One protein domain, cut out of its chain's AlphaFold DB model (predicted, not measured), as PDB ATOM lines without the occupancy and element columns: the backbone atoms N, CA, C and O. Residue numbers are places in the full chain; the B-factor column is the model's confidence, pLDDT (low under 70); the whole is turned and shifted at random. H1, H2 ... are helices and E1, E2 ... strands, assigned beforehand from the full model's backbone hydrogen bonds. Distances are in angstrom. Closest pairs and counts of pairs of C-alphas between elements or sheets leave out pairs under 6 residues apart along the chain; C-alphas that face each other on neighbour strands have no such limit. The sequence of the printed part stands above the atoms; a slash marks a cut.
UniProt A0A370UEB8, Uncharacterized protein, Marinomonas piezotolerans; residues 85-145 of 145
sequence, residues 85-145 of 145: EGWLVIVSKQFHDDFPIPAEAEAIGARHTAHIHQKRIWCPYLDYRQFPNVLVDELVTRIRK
ATOM      1  N   GLU A  85     328.308 293.506 403.364       85.25
ATOM      2  CA  GLU A  85     329.130 293.675 402.174       85.25
ATOM      3  C   GLU A  85     328.292 293.331 400.945       85.25
ATOM      4  O   GLU A  85     327.455 292.431 400.980       85.25
ATOM      5  N   GLY A  86     328.511 294.041 399.839       90.25
ATOM      6  CA  GLY A  86     327.769 293.783 398.609       90.25
ATOM      7  C   GLY A  86     326.356 294.362 398.638       90.25
ATOM      8  O   GLY A  86     326.195 295.569 398.804       90.25
ATOM      9  N   TRP A  87     325.364 293.523 398.345       94.38
ATOM     10  CA  TRP A  87     323.959 293.926 398.275       94.38
ATOM     11  C   TRP A  87     323.304 293.791 399.648       94.38
ATOM     12  O   TRP A  87     323.396 292.733 400.265       94.38
ATOM     13  N   LEU A  88     322.588 294.827 400.081       96.44
ATOM     14  CA  LEU A  88     321.742 294.794 401.271       96.44
ATOM     15  C   LEU A  88     320.267 294.793 400.857       96.44
ATOM     16  O   LEU A  88     319.795 295.727 400.210       96.44
ATOM     17  N   VAL A  89     319.539 293.753 401.251       97.56
ATOM     18  CA  VAL A  89     318.094 293.627 401.070       97.56
ATOM     19  C   VAL A  89     317.409 293.898 402.402       97.56
ATOM     20  O   VAL A  89     317.515 293.115 403.342       97.56
ATOM     21  N   ILE A  90     316.703 295.017 402.470       97.88
ATOM     22  CA  ILE A  90     315.952 295.491 403.626       97.88
ATOM     23  C   ILE A  90     314.530 294.956 403.490       97.88
ATOM     24  O   ILE A  90     313.765 295.382 402.618       97.88
ATOM     25  N   VAL A  91     314.195 293.971 404.320       96.88
ATOM     26  CA  VAL A  91     312.937 293.235 404.218       96.88
ATOM     27  C   VAL A  91     311.930 293.791 405.213       96.88
ATOM     28  O   VAL A  91     312.146 293.694 406.416       96.88
ATOM     29  N   SER A  92     310.763 294.209 404.712       91.00
ATOM     30  CA  SER A  92     309.654 294.816 405.468       91.00
ATOM     31  C   SER A  92     309.790 296.322 405.692       91.00
ATOM     32  O   SER A  92     310.872 296.873 405.867       91.00
ATOM     33  N   LYS A  93     308.625 296.977 405.760       89.06
ATOM     34  CA  LYS A  93     308.491 298.421 405.984       89.06
ATOM     35  C   LYS A  93     308.923 298.875 407.374       89.06
ATOM     36  O   LYS A  93     309.106 300.063 407.585       89.06
ATOM     37  N   GLN A  94     309.068 297.949 408.317       92.56
ATOM     38  CA  GLN A  94     309.457 298.274 409.690       92.56
ATOM     39  C   GLN A  94     310.836 298.939 409.792       92.56
ATOM     40  O   GLN A  94     311.092 299.634 410.759       92.56
ATOM     41  N   PHE A  95     311.706 298.728 408.801       92.62
ATOM     42  CA  PHE A  95     313.044 299.311 408.762       92.62
ATOM     43  C   PHE A  95     313.082 300.636 407.992       92.62
ATOM     44  O   PHE A  95     314.161 301.128 407.707       92.62
ATOM     45  N   HIS A  96     311.942 301.197 407.574       88.81
ATOM     46  CA  HIS A  96     311.939 302.421 406.764       88.81
ATOM     47  C   HIS A  96     312.341 303.674 407.547       88.81
ATOM     48  O   HIS A  96     312.786 304.633 406.923       88.81
ATOM     49  N   ASP A  97     312.201 303.667 408.874       89.62
ATOM     50  CA  ASP A  97     312.670 304.773 409.710       89.62
ATOM     51  C   ASP A  97     314.209 304.772 409.780       89.62
ATOM     52  O   ASP A  97     314.836 305.810 409.574       89.62
ATOM     53  N   ASP A  98     314.819 303.593 409.954       90.94
ATOM     54  CA  ASP A  98     316.282 303.414 409.966       90.94
ATOM     55  C   ASP A  98     316.895 303.497 408.555       90.94
ATOM     56  O   ASP A  98     318.011 303.978 408.347       90.94
ATOM     57  N   PHE A  99     316.145 303.036 407.553       92.88
ATOM     58  CA  PHE A  99     316.527 303.001 406.146       92.88
ATOM     59  C   PHE A  99     315.435 303.627 405.276       92.88
ATOM     60  O   PHE A  99     314.695 302.900 404.596       92.88
ATOM     61  N   PRO A 100     315.346 304.964 405.224       95.38
ATOM     62  CA  PRO A 100     314.404 305.632 404.341       95.38
ATOM     63  C   PRO A 100     314.700 305.281 402.882       95.38
ATOM     64  O   PRO A 100     315.857 305.140 402.477       95.38
ATOM     65  N   ILE A 101     313.640 305.139 402.087       96.38
ATOM     66  CA  ILE A 101     313.752 304.916 400.645       96.38
ATOM     67  C   ILE A 101     314.139 306.254 399.997       96.38
ATOM     68  O   ILE A 101     313.377 307.215 400.133       96.38
ATOM     69  N   PRO A 102     315.282 306.345 399.292       96.75
ATOM     70  CA  PRO A 102     315.666 307.563 398.583       96.75
ATOM     71  C   PRO A 102     314.640 307.940 397.509       96.75
ATOM     72  O   PRO A 102     314.034 307.065 396.888       96.75
ATOM     73  N   ALA A 103     314.467 309.237 397.246       96.06
ATOM     74  CA  ALA A 103     313.507 309.719 396.245       96.06
ATOM     75  C   ALA A 103     313.871 309.262 394.819       96.06
ATOM     76  O   ALA A 103     313.008 309.075 393.967       96.06
ATOM     77  N   GLU A 104     315.161 309.060 394.578       96.69
ATOM     78  CA  GLU A 104     315.760 308.577 393.343       96.69
ATOM     79  C   GLU A 104     315.811 307.042 393.238       96.69
ATOM     80  O   GLU A 104     316.421 306.505 392.310       96.69
ATOM     81  N   ALA A 105     315.230 306.314 394.198       97.31
ATOM     82  CA  ALA A 105     315.160 304.864 394.131       97.31
ATOM     83  C   ALA A 105     314.228 304.415 392.998       97.31
ATOM     84  O   ALA A 105     313.107 304.896 392.839       97.31
ATOM     85  N   GLU A 106     314.686 303.443 392.218       96.88
ATOM     86  CA  GLU A 106     313.906 302.864 391.134       96.88
ATOM     87  C   GLU A 106     312.879 301.884 391.698       96.88
ATOM     88  O   GLU A 106     313.244 300.915 392.364       96.88
ATOM     89  N   ALA A 107     311.601 302.117 391.408       97.31
ATOM     90  CA  ALA A 107     310.521 301.195 391.730       97.31
ATOM     91  C   ALA A 107     310.481 300.025 390.731       97.31
ATOM     92  O   ALA A 107     310.404 300.226 389.519       97.31
ATOM     93  N   ILE A 108     310.483 298.800 391.250       97.06
ATOM     94  CA  ILE A 108     310.401 297.546 390.502       97.06
ATOM     95  C   ILE A 108     309.095 296.843 390.864       97.06
ATOM     96  O   ILE A 108     308.835 296.590 392.041       97.06
ATOM     97  N   GLY A 109     308.309 296.503 389.846       94.69
ATOM     98  CA  GLY A 109     307.035 295.796 389.963       94.69
ATOM     99  C   GLY A 109     305.805 296.696 390.037       94.69
ATOM    100  O   GLY A 109     305.856 297.846 390.471       94.69
ATOM    101  N   ALA A 110     304.676 296.156 389.567       88.88
ATOM    102  CA  ALA A 110     303.442 296.919 389.364       88.88
ATOM    103  C   ALA A 110     302.522 296.941 390.596       88.88
ATOM    104  O   ALA A 110     302.174 298.000 391.108       88.88
ATOM    105  N   ARG A 111     302.085 295.762 391.067       87.56
ATOM    106  CA  ARG A 111     301.143 295.637 392.200       87.56
ATOM    107  C   ARG A 111     301.854 295.567 393.548       87.56
ATOM    108  O   ARG A 111     301.380 296.118 394.537       87.56
ATOM    109  N   HIS A 112     302.951 294.822 393.580       92.50
ATOM    110  CA  HIS A 112     303.874 294.765 394.699       92.50
ATOM    111  C   HIS A 112     305.171 295.383 394.214       92.50
ATOM    112  O   HIS A 112     305.620 295.044 393.121       92.50
ATOM    113  N   THR A 113     305.734 296.278 395.016       94.69
ATOM    114  CA  THR A 113     306.857 297.104 394.586       94.69
ATOM    115  C   THR A 113     308.033 296.904 395.522       94.69
ATOM    116  O   THR A 113     307.888 297.021 396.742       94.69
ATOM    117  N   ALA A 114     309.190 296.612 394.943       97.19
ATOM    118  CA  ALA A 114     310.486 296.770 395.586       97.19
ATOM    119  C   ALA A 114     311.146 298.051 395.064       97.19
ATOM    120  O   ALA A 114     310.812 298.518 393.981       97.19
ATOM    121  N   HIS A 115     312.082 298.615 395.813       97.75
ATOM    122  CA  HIS A 115     312.848 299.782 395.387       97.75
ATOM    123  C   HIS A 115     314.324 299.431 395.356       97.75
ATOM    124  O   HIS A 115     314.802 298.734 396.252       97.75
ATOM    125  N   ILE A 116     315.045 299.912 394.349       97.00
ATOM    126  CA  ILE A 116     316.489 299.735 394.233       97.00
ATOM    127  C   ILE A 116     317.163 301.096 394.180       97.00
ATOM    128  O   ILE A 116     316.820 301.946 393.364       97.00
ATOM    129  N   HIS A 117     318.184 301.272 395.008       96.12
ATOM    130  CA  HIS A 117     319.099 302.395 394.899       96.12
ATOM    131  C   HIS A 117     320.507 301.935 395.274       96.12
ATOM    132  O   HIS A 117     320.721 301.367 396.346       96.12
ATOM    133  N   GLN A 118     321.476 302.160 394.383       92.50
ATOM    134  CA  GLN A 118     322.845 301.651 394.528       92.50
ATOM    135  C   GLN A 118     322.849 300.131 394.797       92.50
ATOM    136  O   GLN A 118     322.285 299.376 394.012       92.50
ATOM    137  N   LYS A 119     323.478 299.671 395.889       93.06
ATOM    138  CA  LYS A 119     323.498 298.260 396.313       93.06
ATOM    139  C   LYS A 119     322.473 297.951 397.412       93.06
ATOM    140  O   LYS A 119     322.675 297.035 398.205       93.06
ATOM    141  N   ARG A 120     321.394 298.730 397.496       95.81
ATOM    142  CA  ARG A 120     320.322 298.538 398.476       95.81
ATOM    143  C   ARG A 120     319.011 298.230 397.776       95.81
ATOM    144  O   ARG A 120     318.698 298.810 396.736       95.81
ATOM    145  N   ILE A 121     318.266 297.312 398.372       97.31
ATOM    146  CA  ILE A 121     316.944 296.901 397.921       97.31
ATOM    147  C   ILE A 121     315.998 297.017 399.102       97.31
ATOM    148  O   ILE A 121     316.218 296.376 400.122       97.31
ATOM    149  N   TRP A 122     314.926 297.780 398.949       97.94
ATOM    150  CA  TRP A 122     313.826 297.821 399.904       97.94
ATOM    151  C   TRP A 122     312.696 296.983 399.350       97.94
ATOM    152  O   TRP A 122     312.236 297.237 398.235       97.94
ATOM    153  N   CYS A 123     312.227 295.992 400.097       96.94
ATOM    154  CA  CYS A 123     311.155 295.142 399.610       96.94
ATOM    155  C   CYS A 123     310.088 294.832 400.664       96.94
ATOM    156  O   CYS A 123     310.337 294.915 401.871       96.94
ATOM    157  N   PRO A 124     308.883 294.425 400.221       95.50
ATOM    158  CA  PRO A 124     307.883 293.852 401.109       95.50
ATOM    159  C   PRO A 124     308.415 292.610 401.828       95.50
ATOM    160  O   PRO A 124     309.491 292.088 401.518       95.50
ATOM    161  N   TYR A 125     307.633 292.100 402.776       97.06
ATOM    162  CA  TYR A 125     308.006 290.874 403.462       97.06
ATOM    163  C   TYR A 125     308.108 289.695 402.484       97.06
ATOM    164  O   TYR A 125     307.326 289.606 401.535       97.06
ATOM    165  N   LEU A 126     309.042 288.770 402.732       97.25
ATOM    166  CA  LEU A 126     309.291 287.607 401.868       97.25
ATOM    167  C   LEU A 126     308.226 286.509 402.075       97.25
ATOM    168  O   LEU A 126     308.498 285.393 402.516       97.25
ATOM    169  N   ASP A 127     306.983 286.844 401.741       96.00
ATOM    170  CA  ASP A 127     305.810 285.971 401.666       96.00
ATOM    171  C   ASP A 127     305.187 286.142 400.276       96.00
ATOM    172  O   ASP A 127     305.011 287.268 399.827       96.00
ATOM    173  N   TYR A 128     304.799 285.061 399.594       93.50
ATOM    174  CA  TYR A 128     304.280 285.126 398.215       93.50
ATOM    175  C   TYR A 128     303.058 286.033 398.008       93.50
ATOM    176  O   TYR A 128     302.795 286.445 396.882       93.50
ATOM    177  N   ARG A 129     302.309 286.355 399.071       93.62
ATOM    178  CA  ARG A 129     301.199 287.322 399.016       93.62
ATOM    179  C   ARG A 129     301.677 288.768 398.901       93.62
ATOM    180  O   ARG A 129     300.888 289.629 398.534       93.62
ATOM    181  N   GLN A 130     302.924 289.039 399.276       95.56
ATOM    182  CA  GLN A 130     303.558 290.357 399.244       95.56
ATOM    183  C   GLN A 130     304.733 290.424 398.260       95.56
ATOM    184  O   GLN A 130     305.048 291.500 397.768       95.56
ATOM    185  N   PHE A 131     305.358 289.281 397.975       96.81
ATOM    186  CA  PHE A 131     306.519 289.125 397.109       96.81
ATOM    187  C   PHE A 131     306.271 287.954 396.133       96.81
ATOM    188  O   PHE A 131     306.763 286.837 396.335       96.81
ATOM    189  N   PRO A 132     305.422 288.156 395.110       96.50
ATOM    190  CA  PRO A 132     305.074 287.113 394.145       96.50
ATOM    191  C   PRO A 132     306.248 286.784 393.209       96.50
ATOM    192  O   PRO A 132     307.170 287.581 393.063       96.50
ATOM    193  N   ASN A 133     306.184 285.642 392.509       95.56
ATOM    194  CA  ASN A 133     307.234 285.237 391.555       95.56
ATOM    195  C   ASN A 133     307.504 286.301 390.481       95.56
ATOM    196  O   ASN A 133     308.657 286.531 390.162       95.56
ATOM    197  N   VAL A 134     306.474 287.006 390.001       96.38
ATOM    198  CA  VAL A 134     306.672 288.090 389.024       96.38
ATOM    199  C   VAL A 134     307.616 289.179 389.551       96.38
ATOM    200  O   VAL A 134     308.511 289.601 388.831       96.38
ATOM    201  N   LEU A 135     307.505 289.547 390.836       97.12
ATOM    202  CA  LEU A 135     308.409 290.519 391.453       97.12
ATOM    203  C   LEU A 135     309.818 289.936 391.645       97.12
ATOM    204  O   LEU A 135     310.799 290.661 391.516       97.12
ATOM    205  N   VAL A 136     309.937 288.633 391.931       96.19
ATOM    206  CA  VAL A 136     311.238 287.937 391.962       96.19
ATOM    207  C   VAL A 136     311.928 288.056 390.606       96.19
ATOM    208  O   VAL A 136     313.086 288.461 390.555       96.19
ATOM    209  N   ASP A 137     311.218 287.745 389.524       94.69
ATOM    210  CA  ASP A 137     311.772 287.709 388.170       94.69
ATOM    211  C   ASP A 137     312.199 289.112 387.694       94.69
ATOM    212  O   ASP A 137     313.301 289.294 387.161       94.69
ATOM    213  N   GLU A 138     311.365 290.124 387.951       95.50
ATOM    214  CA  GLU A 138     311.666 291.532 387.662       95.50
ATOM    215  C   GLU A 138     312.893 292.020 388.446       95.50
ATOM    216  O   GLU A 138     313.802 292.634 387.877       95.50
ATOM    217  N   LEU A 139     312.961 291.703 389.743       94.75
ATOM    218  CA  LEU A 139     314.059 292.127 390.604       94.75
ATOM    219  C   LEU A 139     315.376 291.436 390.227       94.75
ATOM    220  O   LEU A 139     316.406 292.097 390.111       94.75
ATOM    221  N   VAL A 140     315.348 290.127 389.963       92.38
ATOM    222  CA  VAL A 140     316.513 289.363 389.488       92.38
ATOM    223  C   VAL A 140     317.056 289.945 388.187       92.38
ATOM    224  O   VAL A 140     318.266 290.146 388.056       92.38
ATOM    225  N   THR A 141     316.167 290.262 387.244       91.25
ATOM    226  CA  THR A 141     316.543 290.905 385.980       91.25
ATOM    227  C   THR A 141     317.249 292.232 386.232       91.25
ATOM    228  O   THR A 141     318.216 292.558 385.547       91.25
ATOM    229  N   ARG A 142     316.799 293.004 387.227       91.44
ATOM    230  CA  ARG A 142     317.363 294.320 387.523       91.44
ATOM    231  C   ARG A 142     318.696 294.280 388.267       91.44
ATOM    232  O   ARG A 142     319.559 295.093 387.950       91.44
ATOM    233  N   ILE A 143     318.869 293.360 389.220       89.12
ATOM    234  CA  ILE A 143     320.103 293.197 390.017       89.12
ATOM    235  C   ILE A 143     321.289 292.758 389.141       89.12
ATOM    236  O   ILE A 143     322.442 293.040 389.468       89.12
ATOM    237  N   ARG A 144     321.010 292.033 388.050       85.06
ATOM    238  CA  ARG A 144     322.023 291.453 387.150       85.06
ATOM    239  C   ARG A 144     322.430 292.347 385.980       85.06
ATOM    240  O   ARG A 144     323.367 291.981 385.277       85.06
ATOM    241  N   LYS A 145     321.727 293.458 385.756       73.56
ATOM    242  CA  LYS A 145     322.125 294.495 384.794       73.56
ATOM    243  C   LYS A 145     323.264 295.329 385.364       73.56
ATOM    244  O   LYS A 145     324.190 295.627 384.584       73.56
TER     245      LYS A 145
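This is residues 85 to 145 of the 145 residues of an uncharacterized protein of Marinomonas piezotolerans (UniProt A0A370UEB8). A small, twisted four-stranded sheet has H1 over one face, running along the strands in two layers, helix on sheet; the long link of residues 92 to 105 passes over the other face. The 61 printed residues, under half in named elements, run E1, E2, E3, E4, H1; the mixed sheet has order E1, E4, E3, E2. The class is mixed, helices and strands; the whole is compact, radius of gyration of the C-alphas 10.9 A, spanning 27 by 26 by 22 A.

E1, residues 87 to 91, 12.5 A long, begins at C-alpha 87 (323.959, 293.926, 398.275). E2 is 106 to 108, 6.4 A; E3 114 to 117, 10.3 A; E4 120 to 123, 9.8 A. H1, 133 to 143, 15.2 A, ends at C-alpha 143 (320.103, 293.197, 390.017).

E1 and E4 are parallel at 23 degrees, N 90 to O 121 2.8 A. E2, E3 and E4 form a meander, each strand the antiparallel neighbour of the one before: hairpins E2 and E3, N 106 to O 116 2.8 A, and E3 and E4, N 115 to O 122 2.8 A. H1 is on the sheet, height 9.7 A, over E3; the closest C-alphas of H1 and E2 are Leu 139 and Ile 108, 6.5 A. In H1 every O i to N i+4 pair is within hydrogen-bond range.

The C-alphas farthest apart, Glu 85 and Arg 111, are 29.8 A apart. The printed part has no cut; the link E1 to E2 is long; no printed residue is under 70 in pLDDT.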